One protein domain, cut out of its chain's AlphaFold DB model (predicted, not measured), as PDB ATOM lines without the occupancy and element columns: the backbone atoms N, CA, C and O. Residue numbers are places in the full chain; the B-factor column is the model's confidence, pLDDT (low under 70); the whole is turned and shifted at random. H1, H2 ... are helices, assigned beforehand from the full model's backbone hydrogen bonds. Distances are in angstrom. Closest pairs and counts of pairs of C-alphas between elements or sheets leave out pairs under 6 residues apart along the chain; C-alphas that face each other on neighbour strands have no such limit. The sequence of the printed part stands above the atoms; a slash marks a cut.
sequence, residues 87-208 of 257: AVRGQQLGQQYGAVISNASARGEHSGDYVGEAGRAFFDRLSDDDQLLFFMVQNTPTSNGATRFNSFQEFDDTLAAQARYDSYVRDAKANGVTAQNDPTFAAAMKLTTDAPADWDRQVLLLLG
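What this domain is: This is residues 87 to 208 of the 257 residues of an uncharacterized protein of Glycocaulis profundi (UniProt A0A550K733). The long helix H4 runs through the middle, with H2 packed slantwise between it and the long helix H1, and H3 crossing near the first residues of both. The hairpin of H5 and H6 packs on another side of H4, mainly through H6. The printed part has 122 residues, with six named helices, H1 to H6 in chain order, and no named strand; the class is all helix. It is compact, with a radius of gyration of the C-alphas of 15.6 A, and elongated, spanning 49 by 30 by 26 A.

Where its parts are: H1, residues 87 to 107, is 30.4 A long and begins at C-alpha 87 (19.703, 41.782, -29.425). H2 is residues 115 to 124 and H3 residues 128 to 138. H4, residues 152 to 174, is 33.1 A long, from C-alpha 152 (7.433, 43.957, -43.065). H5 is residues 183 to 194; H6, residues 199 to 207, ends at C-alpha 207 (0.353, 29.823, -57.600).

How they stand to each other: H4 is the hub, touching four helices; the packing is mostly crossed. With residues 159 to 167 alone it touches H2, C-alphas 163 and 116 being closest at 4.0 A, at a steep tilt of 44 degrees, opposite ways. H4 touches H6, closest C-alphas 161 and 200 at 5.1 A, at a steep 47 degrees. H5 and H6 form a helical hairpin at a shallow 7 degrees, as do H1 and H2 at a steep 39 degrees. H1 touches H3 with residues 89 to 94 alone, about perpendicular at 78 degrees, closest C-alphas 90 and 133 at 6.0 A. H1 and H4 are apart. In all six helices every O i to N i+4 pair is within hydrogen-bond range.

The domain as a whole: C-alphas 88 and 181 are farthest apart, 49.7 A. The printed part has no cut. The link from H3 to H4 is long, 13 residues. Residues 108 to 113 and 145 have pLDDT under 70.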
ATOM      1  N   ALA A  87      18.539  42.441 -28.840       89.75
ATOM      2  CA  ALA A  87      19.703  41.782 -29.425       89.75
ATOM      3  C   ALA A  87      19.753  40.294 -29.059       89.75
ATOM      4  O   ALA A  87      19.922  39.439 -29.931       89.75
ATOM      5  N   VAL A  88      19.557  39.983 -27.776       92.38
ATOM      6  CA  VAL A  88      19.560  38.607 -27.266       92.38
ATOM      7  C   VAL A  88      18.420  37.807 -27.892       92.38
ATOM      8  O   VAL A  88      18.644  36.698 -28.387       92.38
ATOM      9  N   ARG A  89      17.205  38.367 -27.935       93.25
ATOM     10  CA  ARG A  89      16.052  37.692 -28.535       93.25
ATOM     11  C   ARG A  89      16.234  37.486 -30.036       93.25
ATOM     12  O   ARG A  89      16.009  36.381 -30.524       93.25
ATOM     13  N   GLY A  90      16.718  38.498 -30.751       91.62
ATOM     14  CA  GLY A  90      17.022  38.410 -32.178       91.62
ATOM     15  C   GLY A  90      18.056  37.327 -32.500       91.62
ATOM     16  O   GLY A  90      17.858  36.540 -33.426       91.62
ATOM     17  N   GLN A  91      19.121  37.211 -31.698       91.12
ATOM     18  CA  GLN A  91      20.105  36.130 -31.835       91.12
ATOM     19  C   GLN A  91      19.486  34.747 -31.600       91.12
ATOM     20  O   GLN A  91      19.749  33.822 -32.370       91.12
ATOM     21  N   GLN A  92      18.644  34.597 -30.572       95.12
ATOM     22  CA  GLN A  92      17.935  33.341 -30.308       95.12
ATOM     23  C   GLN A  92      17.025  32.952 -31.477       95.12
ATOM     24  O   GLN A  92      17.054  31.801 -31.910       95.12
ATOM     25  N   LEU A  93      16.251  33.900 -32.015       95.19
ATOM     26  CA  LEU A  93      15.399  33.670 -33.184       95.19
ATOM     27  C   LEU A  93      16.235  33.256 -34.401       95.19
ATOM     28  O   LEU A  93      15.892  32.286 -35.074       95.19
ATOM     29  N   GLY A  94      17.373  33.917 -34.636       92.56
ATOM     30  CA  GLY A  94      18.309  33.557 -35.703       92.56
ATOM     31  C   GLY A  94      18.867  32.137 -35.565       92.56
ATOM     32  O   GLY A  94      18.886  31.386 -36.540       92.56
ATOM     33  N   GLN A  95      19.257  31.727 -34.355       94.38
ATOM     34  CA  GLN A  95      19.736  30.365 -34.085       94.38
ATOM     35  C   GLN A  95      18.637  29.316 -34.293       94.38
ATOM     36  O   GLN A  95      18.871  28.289 -34.932       94.38
ATOM     37  N   GLN A  96      17.426  29.576 -33.791       95.31
ATOM     38  CA  GLN A  96      16.289  28.674 -33.972       95.31
ATOM     39  C   GLN A  96      15.916  28.537 -35.451       95.31
ATOM     40  O   GLN A  96      15.680  27.422 -35.919       95.31
ATOM     41  N   TYR A  97      15.904  29.646 -36.191       94.50
ATOM     42  CA  TYR A  97      15.655  29.644 -37.628       94.50
ATOM     43  C   TYR A  97      16.727  28.854 -38.384       94.50
ATOM     44  O   TYR A  97      16.396  27.976 -39.175       94.50
ATOM     45  N   GLY A  98      18.009  29.083 -38.080       91.56
ATOM     46  CA  GLY A  98      19.119  28.335 -38.674       91.56
ATOM     47  C   GLY A  98      18.997  26.824 -38.462       91.56
ATOM     48  O   GLY A  98      19.202  26.052 -39.397       91.56
ATOM     49  N   ALA A  99      18.579  26.389 -37.268       92.19
ATOM     50  CA  ALA A  99      18.315  24.978 -36.991       92.19
ATOM     51  C   ALA A  99      17.134  24.428 -37.812       92.19
ATOM     52  O   ALA A  99      17.214  23.318 -38.337       92.19
ATOM     53  N   VAL A 100      16.048  25.198 -37.958       91.56
ATOM     54  CA  VAL A 100      14.895  24.807 -38.789       91.56
ATOM     55  C   VAL A 100      15.302  24.642 -40.249       91.56
ATOM     56  O   VAL A 100      15.027  23.596 -40.836       91.56
ATOM     57  N   ILE A 101      16.007  25.624 -40.815       90.06
ATOM     58  CA  ILE A 101      16.451  25.574 -42.209       90.06
ATOM     59  C   ILE A 101      17.463  24.448 -42.426       90.06
ATOM     60  O   ILE A 101      17.326  23.693 -43.383       90.06
ATOM     61  N   SER A 102      18.426  24.258 -41.520       89.00
ATOM     62  CA  SER A 102      19.386  23.150 -41.618       89.00
ATOM     63  C   SER A 102      18.689  21.787 -41.616       89.00
ATOM     64  O   SER A 102      19.054  20.908 -42.394       89.00
ATOM     65  N   ASN A 103      17.669  21.608 -40.774       86.88
ATOM     66  CA  ASN A 103      16.892  20.372 -40.729       86.88
ATOM     67  C   ASN A 103      16.039  20.178 -41.991       86.88
ATOM     68  O   ASN A 103      15.923  19.054 -42.475       86.88
ATOM     69  N   ALA A 104      15.450  21.248 -42.532       85.88
ATOM     70  CA  ALA A 104      14.681  21.195 -43.774       85.88
ATOM     71  C   ALA A 104      15.569  20.825 -44.970       85.88
ATOM     72  O   ALA A 104      15.242  19.908 -45.721       85.88
ATOM     73  N   SER A 105      16.740  21.457 -45.079       83.69
ATOM     74  CA  SER A 105      17.741  21.150 -46.101       83.69
ATOM     75  C   SER A 105      18.261  19.714 -46.001       83.69
ATOM     76  O   SER A 105      18.470  19.073 -47.024       83.69
ATOM     77  N   ALA A 106      18.442  19.181 -44.788       81.19
ATOM     78  CA  ALA A 106      18.896  17.803 -44.587       81.19
ATOM     79  C   ALA A 106      17.838  16.748 -44.961       81.19
ATOM     80  O   ALA A 106      18.194  15.637 -45.342       81.19
ATOM     81  N   ARG A 107      16.542  17.073 -44.852       70.38
ATOM     82  CA  ARG A 107      15.437  16.170 -45.232       70.38
ATOM     83  C   ARG A 107      15.208  16.099 -46.738       70.38
ATOM     84  O   ARG A 107      14.685  15.099 -47.220       70.38
ATOM     85  N   GLY A 108      15.554  17.155 -47.467       58.53
ATOM     86  CA  GLY A 108      15.459  17.206 -48.920       58.53
ATOM     87  C   GLY A 108      16.825  16.998 -49.546       58.53
ATOM     88  O   GLY A 108      17.436  17.988 -49.938       58.53
ATOM     89  N   GLU A 109      17.301  15.750 -49.626       47.38
ATOM     90  CA  GLU A 109      18.563  15.380 -50.284       47.38
ATOM     91  C   GLU A 109      18.681  16.068 -51.668       47.38
ATOM     92  O   GLU A 109      18.172  15.600 -52.682       47.38
ATOM     93  N   HIS A 110      19.352  17.228 -51.664       46.41
ATOM     94  CA  HIS A 110      19.849  18.034 -52.788       46.41
ATOM     95  C   HIS A 110      18.923  19.022 -53.522       46.41
ATOM     96  O   HIS A 110      19.432  19.700 -54.414       46.41
ATOM     97  N   SER A 111      17.646  19.211 -53.164       52.66
ATOM     98  CA  SER A 111      16.776  20.115 -53.952       52.66
ATOM     99  C   SER A 111      16.362  21.438 -53.302       52.66
ATOM    100  O   SER A 111      15.893  22.315 -54.015       52.66
ATOM    101  N   GLY A 112      16.537  21.637 -51.991       60.75
ATOM    102  CA  GLY A 112      16.117  22.888 -51.335       60.75
ATOM    103  C   GLY A 112      14.594  23.115 -51.287       60.75
ATOM    104  O   GLY A 112      14.165  24.060 -50.636       60.75
ATOM    105  N   ASP A 113      13.792  22.206 -51.861       69.94
ATOM    106  CA  ASP A 113      12.324  22.282 -52.030       69.94
ATOM    107  C   ASP A 113      11.516  22.266 -50.703       69.94
ATOM    108  O   ASP A 113      10.300  22.121 -50.717       69.94
ATOM    109  N   TYR A 114      12.168  22.345 -49.540       79.62
ATOM    110  CA  TYR A 114      11.525  22.371 -48.215       79.62
ATOM    111  C   TYR A 114      11.902  23.607 -47.392       79.62
ATOM    112  O   TYR A 114      11.373  23.809 -46.295       79.62
ATOM    113  N   VAL A 115      12.847  24.415 -47.877       86.06
ATOM    114  CA  VAL A 115      13.437  25.521 -47.115       86.06
ATOM    115  C   VAL A 115      12.428  26.652 -46.938       86.06
ATOM    116  O   VAL A 115      12.269  27.149 -45.824       86.06
ATOM    117  N   GLY A 116      11.707  27.015 -47.997       88.06
ATOM    118  CA  GLY A 116      10.650  28.018 -47.986       88.06
ATOM    119  C   GLY A 116       9.506  27.655 -47.054       88.06
ATOM    120  O   GLY A 116       9.126  28.459 -46.206       88.06
ATOM    121  N   GLU A 117       8.997  26.426 -47.152       88.81
ATOM    122  CA  GLU A 117       7.920  25.935 -46.282       88.81
ATOM    123  C   GLU A 117       8.335  25.919 -44.811       88.81
ATOM    124  O   GLU A 117       7.593  26.388 -43.951       88.81
ATOM    125  N   ALA A 118       9.536  25.422 -44.510       90.38
ATOM    126  CA  ALA A 118      10.049  25.406 -43.147       90.38
ATOM    127  C   ALA A 118      10.275  26.823 -42.605       90.38
ATOM    128  O   ALA A 118       9.974  27.092 -41.440       90.38
ATOM    129  N   GLY A 119      10.770  27.735 -43.446       92.00
ATOM    130  CA  GLY A 119      10.970  29.127 -43.072       92.00
ATOM    131  C   GLY A 119       9.654  29.853 -42.803       92.00
ATOM    132  O   GLY A 119       9.529  30.537 -41.786       92.00
ATOM    133  N   ARG A 120       8.641  29.624 -43.642       93.38
ATOM    134  CA  ARG A 120       7.289  30.147 -43.436       93.38
ATOM    135  C   ARG A 120       6.641  29.580 -42.176       93.38
ATOM    136  O   ARG A 120       6.176  30.346 -41.342       93.38
ATOM    137  N   ALA A 121       6.687  28.263 -41.985       92.12
ATOM    138  CA  ALA A 121       6.135  27.618 -40.795       92.12
ATOM    139  C   ALA A 121       6.831  28.078 -39.502       92.12
ATOM    140  O   ALA A 121       6.194  28.164 -38.453       92.12
ATOM    141  N   PHE A 122       8.135  28.377 -39.558       94.75
ATOM    142  CA  PHE A 122       8.849  29.000 -38.445       94.75
ATOM    143  C   PHE A 122       8.339  30.407 -38.150       94.75
ATOM    144  O   PHE A 122       8.243  30.756 -36.980       94.75
ATOM    145  N   PHE A 123       8.052  31.202 -39.176       95.31
ATOM    146  CA  PHE A 123       7.569  32.568 -39.019       95.31
ATOM    147  C   PHE A 123       6.141  32.605 -38.459       95.31
ATOM    148  O   PHE A 123       5.897  33.275 -37.461       95.31
ATOM    149  N   ASP A 124       5.236  31.792 -39.008       94.25
ATOM    150  CA  ASP A 124       3.818  31.758 -38.619       94.25
ATOM    151  C   ASP A 124       3.582  31.305 -37.162       94.25
ATOM    152  O   ASP A 124       2.526  31.568 -36.591       94.25
ATOM    153  N   ARG A 125       4.547  30.613 -36.538       94.75
ATOM    154  CA  ARG A 125       4.468  30.186 -35.122       94.75
ATOM    155  C   ARG A 125       5.003  31.220 -34.127       94.75
ATOM    156  O   ARG A 125       4.914  30.984 -32.923       94.75
ATOM    157  N   LEU A 126       5.648  32.284 -34.603       94.12
ATOM    158  CA  LEU A 126       6.133  33.365 -33.748       94.12
ATOM    159  C   LEU A 126       4.956  34.242 -33.311       94.12
ATOM    160  O   LEU A 126       3.984  34.382 -34.053       94.12
ATOM    161  N   SER A 127       5.056  34.857 -32.129       93.00
ATOM    162  CA  SER A 127       4.164  35.964 -31.764       93.00
ATOM    163  C   SER A 127       4.401  37.164 -32.684       93.00
ATOM    164  O   SER A 127       5.481  37.283 -33.256       93.00
ATOM    165  N   ASP A 128       3.438  38.081 -32.781       90.31
ATOM    166  CA  ASP A 128       3.559  39.300 -33.600       90.31
ATOM    167  C   ASP A 128       4.847  40.088 -33.278       90.31
ATOM    168  O   ASP A 128       5.597  40.483 -34.172       90.31
ATOM    169  N   ASP A 129       5.164  40.212 -31.989       87.94
ATOM    170  CA  ASP A 129       6.396  40.823 -31.485       87.94
ATOM    171  C   ASP A 129       7.664  40.108 -31.991       87.94
ATOM    172  O   ASP A 129       8.616  40.738 -32.463       87.94
ATOM    173  N   ASP A 130       7.687  38.774 -31.928       92.94
ATOM    174  CA  ASP A 130       8.817  37.979 -32.410       92.94
ATOM    175  C   ASP A 130       8.907  37.973 -33.941       92.94
ATOM    176  O   ASP A 130      10.011  37.893 -34.481       92.94
ATOM    177  N   GLN A 131       7.785  38.084 -34.657       93.56
ATOM    178  CA  GLN A 131       7.781  38.242 -36.111       93.56
ATOM    179  C   GLN A 131       8.447  39.559 -36.508       93.56
ATOM    180  O   GLN A 131       9.295  39.569 -37.407       93.56
ATOM    181  N   LEU A 132       8.123  40.657 -35.818       90.31
ATOM    182  CA  LEU A 132       8.746  41.958 -36.048       90.31
ATOM    183  C   LEU A 132      10.255  41.918 -35.764       90.31
ATOM    184  O   LEU A 132      11.059  42.391 -36.575       90.31
ATOM    185  N   LEU A 133      10.653  41.312 -34.643       90.50
ATOM    186  CA  LEU A 133      12.064  41.124 -34.297       90.50
ATOM    187  C   LEU A 133      12.791  40.251 -35.321       90.50
ATOM    188  O   LEU A 133      13.918  40.556 -35.716       90.50
ATOM    189  N   PHE A 134      12.152  39.180 -35.781       92.81
ATOM    190  CA  PHE A 134      12.716  38.306 -36.795       92.81
ATOM    191  C   PHE A 134      12.911  39.040 -38.125       92.81
ATOM    192  O   PHE A 134      14.004  38.979 -38.690       92.81
ATOM    193  N   PHE A 135      11.908  39.795 -38.584       90.75
ATOM    194  CA  PHE A 135      12.022  40.664 -39.757       90.75
ATOM    195  C   PHE A 135      13.209  41.622 -39.630       90.75
ATOM    196  O   PHE A 135      14.028  41.707 -40.543       90.75
ATOM    197  N   MET A 136      13.351  42.299 -38.487       86.81
ATOM    198  CA  MET A 136      14.466  43.213 -38.238       86.81
ATOM    199  C   MET A 136      15.826  42.517 -38.399       86.81
ATOM    200  O   MET A 136      16.710  43.060 -39.062       86.81
ATOM    201  N   VAL A 137      15.999  41.327 -37.817       85.31
ATOM    202  CA  VAL A 137      17.259  40.567 -37.907       85.31
ATOM    203  C   VAL A 137      17.552  40.155 -39.351       85.31
ATOM    204  O   VAL A 137      18.686  40.298 -39.814       85.31
ATOM    205  N   GLN A 138      16.541  39.689 -40.086       87.50
ATOM    206  CA  GLN A 138      16.697  39.275 -41.485       87.50
ATOM    207  C   GLN A 138      16.901  40.455 -42.444       87.50
ATOM    208  O   GLN A 138      17.478  40.287 -43.517       87.50
ATOM    209  N   ASN A 139      16.463  41.655 -42.056       87.69
ATOM    210  CA  ASN A 139      16.508  42.863 -42.872       87.69
ATOM    211  C   ASN A 139      17.576  43.864 -42.394       87.69
ATOM    212  O   ASN A 139      17.354  45.076 -42.365       87.69
ATOM    213  N   THR A 140      18.744  43.351 -41.999       81.19
ATOM    214  CA  THR A 140      19.879  44.166 -41.543       81.19
ATOM    215  C   THR A 140      20.381  45.088 -42.671       81.19
ATOM    216  O   THR A 140      20.595  44.602 -43.785       81.19
ATOM    217  N   PRO A 141      20.626  46.390 -42.415       77.81
ATOM    218  CA  PRO A 141      21.198  47.290 -43.413       77.81
ATOM    219  C   PRO A 141      22.587  46.833 -43.875       77.81
ATOM    220  O   PRO A 141      23.436  46.442 -43.073       77.81
ATOM    221  N   THR A 142      22.839  46.929 -45.176       78.19
ATOM    222  CA  THR A 142      24.173  46.735 -45.760       78.19
ATOM    223  C   THR A 142      25.083  47.936 -45.461       78.19
ATOM    224  O   THR A 142      24.648  48.944 -44.907       78.19
ATOM    225  N   SER A 143      26.365  47.865 -45.838       70.00
ATOM    226  CA  SER A 143      27.357  48.926 -45.577       70.00
ATOM    227  C   SER A 143      27.062  50.274 -46.250       70.00
ATOM    228  O   SER A 143      27.720  51.258 -45.936       70.00
ATOM    229  N   ASN A 144      26.099  50.339 -47.171       75.19
ATOM    230  CA  ASN A 144      25.620  51.590 -47.767       75.19
ATOM    231  C   ASN A 144      24.263  52.047 -47.192       75.19
ATOM    232  O   ASN A 144      23.641  52.955 -47.742       75.19
ATOM    233  N   GLY A 145      23.781  51.387 -46.135       69.25
ATOM    234  CA  GLY A 145      22.508  51.674 -45.481       69.25
ATOM    235  C   GLY A 145      21.277  51.063 -46.156       69.25
ATOM    236  O   GLY A 145      20.187  51.184 -45.602       69.25
ATOM    237  N   ALA A 146      21.411  50.390 -47.305       79.56
ATOM    238  CA  ALA A 146      20.282  49.745 -47.973       79.56
ATOM    239  C   ALA A 146      19.847  48.470 -47.236       79.56
ATOM    240  O   ALA A 146      20.692  47.652 -46.861       79.56
ATOM    241  N   THR A 147      18.538  48.289 -47.071       82.38
ATOM    242  CA  THR A 147      17.911  47.062 -46.563       82.38
ATOM    243  C   THR A 147      17.440  46.182 -47.720       82.38
ATOM    244  O   THR A 147      17.292  46.648 -48.849       82.38
ATOM    245  N   ARG A 148      17.224  44.889 -47.454       84.69
ATOM    246  CA  ARG A 148      16.753  43.933 -48.469       84.69
ATOM    247  C   ARG A 148      15.278  44.137 -48.808       84.69
ATOM    248  O   ARG A 148      14.905  44.003 -49.963       84.69
ATOM    249  N   PHE A 149      14.474  44.431 -47.795       87.44
ATOM    250  CA  PHE A 149      13.035  44.636 -47.893       87.44
ATOM    251  C   PHE A 149      12.703  46.062 -47.457       87.44
ATOM    252  O   PHE A 149      13.305  46.584 -46.507       87.44
ATOM    253  N   ASN A 150      11.731  46.689 -48.116       85.94
ATOM    254  CA  ASN A 150      11.275  48.039 -47.784       85.94
ATOM    255  C   ASN A 150      10.247  48.035 -46.648       85.94
ATOM    256  O   ASN A 150      10.045  49.054 -45.990       85.94
ATOM    257  N   SER A 151       9.576  46.902 -46.415       86.69
ATOM    258  CA  SER A 151       8.550  46.774 -45.382       86.69
ATOM    259  C   SER A 151       8.452  45.358 -44.814       86.69
ATOM    260  O   SER A 151       8.913  44.392 -45.422       86.69
ATOM    261  N   PHE A 152       7.805  45.244 -43.653       87.81
ATOM    262  CA  PHE A 152       7.433  43.957 -43.065       87.81
ATOM    263  C   PHE A 152       6.502  43.157 -43.986       87.81
ATOM    264  O   PHE A 152       6.676  41.953 -44.135       87.81
ATOM    265  N   GLN A 153       5.557  43.832 -44.653       90.19
ATOM    266  CA  GLN A 153       4.624  43.180 -45.572       90.19
ATOM    267  C   GLN A 153       5.348  42.551 -46.767       90.19
ATOM    268  O   GLN A 153       5.067  41.413 -47.108       90.19
ATOM    269  N   GLU A 154       6.316  43.256 -47.357       89.12
ATOM    270  CA  GLU A 154       7.134  42.733 -48.465       89.12
ATOM    271  C   GLU A 154       7.946  41.498 -48.040       89.12
ATOM    272  O   GLU A 154       8.085  40.529 -48.788       89.12
ATOM    273  N   PHE A 155       8.456  41.500 -46.807       91.31
ATOM    274  CA  PHE A 155       9.130  40.338 -46.240       91.31
ATOM    275  C   PHE A 155       8.178  39.150 -46.039       91.31
ATOM    276  O   PHE A 155       8.510  38.032 -46.437       91.31
ATOM    277  N   ASP A 156       6.998  39.383 -45.462       92.19
ATOM    278  CA  ASP A 156       5.974  38.349 -45.274       92.19
ATOM    279  C   ASP A 156       5.483  37.781 -46.620       92.19
ATOM    280  O   ASP A 156       5.381  36.561 -46.782       92.19
ATOM    281  N   ASP A 157       5.264  38.643 -47.618       91.31
ATOM    282  CA  ASP A 157       4.905  38.257 -48.989       91.31
ATOM    283  C   ASP A 157       6.003  37.400 -49.629       91.31
ATOM    284  O   ASP A 157       5.715  36.350 -50.208       91.31
ATOM    285  N   THR A 158       7.274  37.764 -49.436       91.69
ATOM    286  CA  THR A 158       8.413  36.971 -49.919       91.69
ATOM    287  C   THR A 158       8.464  35.587 -49.264       91.69
ATOM    288  O   THR A 158       8.697  34.590 -49.952       91.69
ATOM    289  N   LEU A 159       8.226  35.486 -47.951       92.06
ATOM    290  CA  LEU A 159       8.168  34.192 -47.258       92.06
ATOM    291  C   LEU A 159       6.995  33.335 -47.751       92.06
ATOM    292  O   LEU A 159       7.156  32.128 -47.945       92.06
ATOM    293  N   ALA A 160       5.824  33.944 -47.969       92.12
ATOM    294  CA  ALA A 160       4.661  33.262 -48.536       92.12
ATOM    295  C   ALA A 160       4.958  32.726 -49.944       92.12
ATOM    296  O   ALA A 160       4.690  31.558 -50.233       92.12
ATOM    297  N   ALA A 161       5.541  33.569 -50.800       91.56
ATOM    298  CA  ALA A 161       5.903  33.227 -52.166       91.56
ATOM    299  C   ALA A 161       6.900  32.065 -52.201       91.56
ATOM    300  O   ALA A 161       6.663  31.081 -52.900       91.56
ATOM    301  N   GLN A 162       7.966  32.124 -51.396       90.50
ATOM    302  CA  GLN A 162       8.965  31.056 -51.334       90.50
ATOM    303  C   GLN A 162       8.351  29.723 -50.898       90.50
ATOM    304  O   GLN A 162       8.563  28.710 -51.557       90.50
ATOM    305  N   ALA A 163       7.551  29.710 -49.828       90.88
ATOM    306  CA  ALA A 163       6.881  28.491 -49.380       90.88
ATOM    307  C   ALA A 163       5.928  27.926 -50.439       90.88
ATOM    308  O   ALA A 163       5.855  26.712 -50.636       90.88
ATOM    309  N   ARG A 164       5.203  28.804 -51.141       90.00
ATOM    310  CA  ARG A 164       4.265  28.388 -52.182       90.00
ATOM    311  C   ARG A 164       4.978  27.808 -53.397       90.00
ATOM    312  O   ARG A 164       4.540  26.784 -53.919       90.00
ATOM    313  N   TYR A 165       6.055  28.458 -53.824       89.50
ATOM    314  CA  TYR A 165       6.902  27.996 -54.912       89.50
ATOM    315  C   TYR A 165       7.489  26.616 -54.602       89.50
ATOM    316  O   TYR A 165       7.296  25.688 -55.387       89.50
ATOM    317  N   ASP A 166       8.119  26.462 -53.437       88.25
ATOM    318  CA  ASP A 166       8.743  25.209 -53.001       88.25
ATOM    319  C   ASP A 166       7.724  24.057 -52.953       88.25
ATOM    320  O   ASP A 166       7.942  23.009 -53.568       88.25
ATOM    321  N   SER A 167       6.560  24.289 -52.332       87.81
ATOM    322  CA  SER A 167       5.478  23.299 -52.270       87.81
ATOM    323  C   SER A 167       4.993  22.903 -53.660       87.81
ATOM    324  O   SER A 167       4.819  21.718 -53.934       87.81
ATOM    325  N   TYR A 168       4.772  23.878 -54.545       88.50
ATOM    326  CA  TYR A 168       4.306  23.603 -55.899       88.50
ATOM    327  C   TYR A 168       5.340  22.808 -56.700       88.50
ATOM    328  O   TYR A 168       4.989  21.820 -57.340       88.50
ATOM    329  N   VAL A 169       6.618  23.194 -56.645       86.81
ATOM    330  CA  VAL A 169       7.697  22.499 -57.358       86.81
ATOM    331  C   VAL A 169       7.856  21.068 -56.856       86.81
ATOM    332  O   VAL A 169       8.005  20.153 -57.670       86.81
ATOM    333  N   ARG A 170       7.791  20.851 -55.541       86.06
ATOM    334  CA  ARG A 170       7.822  19.510 -54.952       86.06
ATOM    335  C   ARG A 170       6.661  18.658 -55.452       86.06
ATOM    336  O   ARG A 170       6.889  17.547 -55.929       86.06
ATOM    337  N   ASP A 171       5.437  19.170 -55.362       87.31
ATOM    338  CA  ASP A 171       4.235  18.427 -55.741       87.31
ATOM    339  C   ASP A 171       4.222  18.140 -57.251       87.31
ATOM    340  O   ASP A 171       3.889  17.035 -57.678       87.31
ATOM    341  N   ALA A 172       4.658  19.098 -58.070       88.12
ATOM    342  CA  ALA A 172       4.838  18.928 -59.506       88.12
ATOM    343  C   ALA A 172       5.849  17.808 -59.816       88.12
ATOM    344  O   ALA A 172       5.525  16.877 -60.557       88.12
ATOM    345  N   LYS A 173       7.038  17.829 -59.194       85.19
ATOM    346  CA  LYS A 173       8.056  16.773 -59.354       85.19
ATOM    347  C   LYS A 173       7.531  15.404 -58.918       85.19
ATOM    348  O   LYS A 173       7.717  14.428 -59.642       85.19
ATOM    349  N   ALA A 174       6.853  15.328 -57.772       86.75
ATOM    350  CA  ALA A 174       6.278  14.086 -57.254       86.75
ATOM    351  C   ALA A 174       5.222  13.487 -58.200       86.75
ATOM    352  O   ALA A 174       5.116  12.267 -58.312       86.75
ATOM    353  N   ASN A 175       4.489  14.340 -58.921       88.69
ATOM    354  CA  ASN A 175       3.491  13.941 -59.914       88.69
ATOM    355  C   ASN A 175       4.058  13.777 -61.340       88.69
ATOM    356  O   ASN A 175       3.293  13.562 -62.280       88.69
ATOM    357  N   GLY A 176       5.380  13.874 -61.534       87.88
ATOM    358  CA  GLY A 176       6.012  13.729 -62.853       87.88
ATOM    359  C   GLY A 176       5.722  14.883 -63.822       87.88
ATOM    360  O   GLY A 176       5.801  14.711 -65.041       87.88
ATOM    361  N   VAL A 177       5.370  16.055 -63.297       89.88
ATOM    362  CA  VAL A 177       5.171  17.276 -64.078       89.88
ATOM    363  C   VAL A 177       6.522  17.810 -64.561       89.88
ATOM    364  O   VAL A 177       7.527  17.791 -63.853       89.88
ATOM    365  N   THR A 178       6.544  18.293 -65.797       87.06
ATOM    366  CA  THR A 178       7.707  18.847 -66.485       87.06
ATOM    367  C   THR A 178       7.327  20.166 -67.155       87.06
ATOM    368  O   THR A 178       6.168  20.411 -67.479       87.06
ATOM    369  N   ALA A 179       8.310  21.009 -67.468       83.44
ATOM    370  CA  ALA A 179       8.041  22.269 -68.169       83.44
ATOM    371  C   ALA A 179       7.444  22.072 -69.579       83.44
ATOM    372  O   ALA A 179       6.897  23.005 -70.155       83.44
ATOM    373  N   GLN A 180       7.551  20.868 -70.151       83.38
ATOM    374  CA  GLN A 180       6.984  20.551 -71.463       83.38
ATOM    375  C   GLN A 180       5.490  20.211 -71.397       83.38
ATOM    376  O   GLN A 180       4.793  20.405 -72.390       83.38
ATOM    377  N   ASN A 181       5.004  19.687 -70.266       88.31
ATOM    378  CA  ASN A 181       3.630  19.195 -70.128       88.31
ATOM    379  C   ASN A 181       2.755  20.033 -69.180       88.31
ATOM    380  O   ASN A 181       1.551  19.794 -69.136       88.31
ATOM    381  N   ASP A 182       3.317  21.032 -68.489       89.25
ATOM    382  CA  ASP A 182       2.563  21.975 -67.660       89.25
ATOM    383  C   ASP A 182       3.060  23.427 -67.860       89.25
ATOM    384  O   ASP A 182       4.212  23.748 -67.534       89.25
ATOM    385  N   PRO A 183       2.212  24.330 -68.396       88.25
ATOM    386  CA  PRO A 183       2.581  25.724 -68.634       88.25
ATOM    387  C   PRO A 183       2.743  26.538 -67.341       88.25
ATOM    388  O   PRO A 183       3.524  27.488 -67.323       88.25
ATOM    389  N   THR A 184       2.051  26.168 -66.262       89.00
ATOM    390  CA  THR A 184       2.198  26.789 -64.935       89.00
ATOM    391  C   THR A 184       3.565  26.445 -64.359       89.00
ATOM    392  O   THR A 184       4.261  27.325 -63.856       89.00
ATOM    393  N   PHE A 185       4.006  25.195 -64.522       87.50
ATOM    394  CA  PHE A 185       5.333  24.761 -64.095       87.50
ATOM    395  C   PHE A 185       6.433  25.438 -64.908       87.50
ATOM    396  O   PHE A 185       7.406  25.935 -64.341       87.50
ATOM    397  N   ALA A 186       6.260  25.544 -66.227       87.12
ATOM    398  CA  ALA A 186       7.179  26.299 -67.076       87.12
ATOM    399  C   ALA A 186       7.275  27.780 -66.660       87.12
ATOM    400  O   ALA A 186       8.377  28.327 -66.580       87.12
ATOM    401  N   ALA A 187       6.139  28.420 -66.360       88.06
ATOM    402  CA  ALA A 187       6.098  29.799 -65.882       88.06
ATOM    403  C   ALA A 187       6.787  29.954 -64.515       88.06
ATOM    404  O   ALA A 187       7.607  30.855 -64.353       88.06
ATOM    405  N   ALA A 188       6.537  29.043 -63.571       86.94
ATOM    406  CA  ALA A 188       7.180  29.046 -62.259       86.94
ATOM    407  C   ALA A 188       8.713  28.925 -62.374       86.94
ATOM    408  O   ALA A 188       9.441  29.733 -61.800       86.94
ATOM    409  N   MET A 189       9.218  27.995 -63.192       86.62
ATOM    410  CA  MET A 189      10.663  27.836 -63.434       86.62
ATOM    411  C   MET A 189      11.295  29.054 -64.134       86.62
ATOM    412  O   MET A 189      12.478  29.362 -63.948       86.62
ATOM    413  N   LYS A 190      10.517  29.783 -64.941       86.25
ATOM    414  CA  LYS A 190      10.973  31.035 -65.551       86.25
ATOM    415  C   LYS A 190      11.142  32.142 -64.507       86.25
ATOM    416  O   LYS A 190      12.141  32.857 -64.556       86.25
ATOM    417  N   LEU A 191      10.241  32.229 -63.524       85.62
ATOM    418  CA  LEU A 191      10.340  33.207 -62.433       85.62
ATOM    419  C   LEU A 191      11.648  33.066 -61.643       85.62
ATOM    420  O   LEU A 191      12.227  34.076 -61.255       85.62
ATOM    421  N   THR A 192      12.170  31.849 -61.458       79.25
ATOM    422  CA  THR A 192      13.479  31.654 -60.804       79.25
ATOM    423  C   THR A 192      14.680  32.008 -61.674       79.25
ATOM    424  O   THR A 192      15.755  32.262 -61.141       79.25
ATOM    425  N   THR A 193      14.519  32.013 -63.000       77.44
ATOM    426  CA  THR A 193      15.609  32.324 -63.936       77.44
ATOM    427  C   THR A 193      15.753  33.833 -64.124       77.44
ATOM    428  O   THR A 193      16.866  34.351 -64.103       77.44
ATOM    429  N   ASP A 194      14.628  34.535 -64.272       73.12
ATOM    430  CA  ASP A 194      14.613  35.973 -64.554       73.12
ATOM    431  C   ASP A 194      14.634  36.831 -63.271       73.12
ATOM    432  O   ASP A 194      15.001  38.001 -63.339       73.12
ATOM    433  N   ALA A 195      14.248  36.256 -62.118       71.81
ATOM    434  CA  ALA A 195      14.207  36.886 -60.788       71.81
ATOM    435  C   ALA A 195      13.753  38.369 -60.809       71.81
ATOM    436  O   ALA A 195      14.507  39.255 -60.393       71.81
ATOM    437  N   PRO A 196      12.545  38.665 -61.333       77.50
ATOM    438  CA  PRO A 196      12.062  40.032 -61.488       77.50
ATOM    439  C   PRO A 196      11.910  40.752 -60.140       77.50
ATOM    440  O   PRO A 196      11.773  40.129 -59.090       77.50
ATOM    441  N   ALA A 197      11.896  42.088 -60.175       79.12
ATOM    442  CA  ALA A 197      11.800  42.919 -58.970       79.12
ATOM    443  C   ALA A 197      10.513  42.687 -58.149       79.12
ATOM    444  O   ALA A 197      10.496  42.987 -56.963       79.12
ATOM    445  N   ASP A 198       9.457  42.155 -58.768       84.31
ATOM    446  CA  ASP A 198       8.160  41.810 -58.176       84.31
ATOM    447  C   ASP A 198       7.915  40.286 -58.153       84.31
ATOM    448  O   ASP A 198       6.782  39.815 -58.284       84.31
ATOM    449  N   TRP A 199       8.993  39.499 -58.050       89.50
ATOM    450  CA  TRP A 199       8.952  38.036 -58.090       89.50
ATOM    451  C   TRP A 199       7.944  37.428 -57.109       89.50
ATOM    452  O   TRP A 199       7.169  36.555 -57.493       89.50
ATOM    453  N   ASP A 200       7.917  37.909 -55.870       89.38
ATOM    454  CA  ASP A 200       7.012  37.453 -54.815       89.38
ATOM    455  C   ASP A 200       5.542  37.610 -55.231       89.38
ATOM    456  O   ASP A 200       4.758  36.659 -55.174       89.38
ATOM    457  N   ARG A 201       5.189  38.781 -55.768       88.25
ATOM    458  CA  ARG A 201       3.853  39.060 -56.292       88.25
ATOM    459  C   ARG A 201       3.510  38.154 -57.470       88.25
ATOM    460  O   ARG A 201       2.392  37.645 -57.527       88.25
ATOM    461  N   GLN A 202       4.434  37.946 -58.408       89.19
ATOM    462  CA  GLN A 202       4.196  37.078 -59.565       89.19
ATOM    463  C   GLN A 202       3.984  35.618 -59.150       89.19
ATOM    464  O   GLN A 202       3.081  34.963 -59.669       89.19
ATOM    465  N   VAL A 203       4.751  35.124 -58.175       89.25
ATOM    466  CA  VAL A 203       4.577  33.778 -57.615       89.25
ATOM    467  C   VAL A 203       3.223  33.639 -56.926       89.25
ATOM    468  O   VAL A 203       2.504  32.676 -57.191       89.25
ATOM    469  N   LEU A 204       2.842  34.597 -56.079       89.62
ATOM    470  CA  LEU A 204       1.563  34.557 -55.362       89.62
ATOM    471  C   LEU A 204       0.357  34.706 -56.300       89.62
ATOM    472  O   LEU A 204      -0.691  34.123 -56.034       89.62
ATOM    473  N   LEU A 205       0.487  35.438 -57.408       89.69
ATOM    474  CA  LEU A 205      -0.542  35.500 -58.450       89.69
ATOM    475  C   LEU A 205      -0.647  34.182 -59.225       89.69
ATOM    476  O   LEU A 205      -1.749  33.682 -59.426       89.69
ATOM    477  N   LEU A 206       0.488  33.613 -59.639       90.38
ATOM    478  CA  LEU A 206       0.534  32.390 -60.442       90.38
ATOM    479  C   LEU A 206       0.070  31.159 -59.654       90.38
ATOM    480  O   LEU A 206      -0.668  30.326 -60.173       90.38
ATOM    481  N   LEU A 207       0.538  31.025 -58.413       89.88
ATOM    482  CA  LEU A 207       0.353  29.823 -57.600       89.88
ATOM    483  C   LEU A 207      -0.710  30.002 -56.509       89.88
ATOM    484  O   LEU A 207      -1.092  29.021 -55.865       89.88
ATOM    485  N   GLY A 208      -1.204  31.223 -56.310       84.44
ATOM    486  CA  GLY A 208      -2.151  31.590 -55.261       84.44
ATOM    487  C   GLY A 208      -1.470  31.954 -53.940       84.44
ATOM    488  O   GLY A 208      -0.480  31.341 -53.542       84.44
TER     489      GLY A 208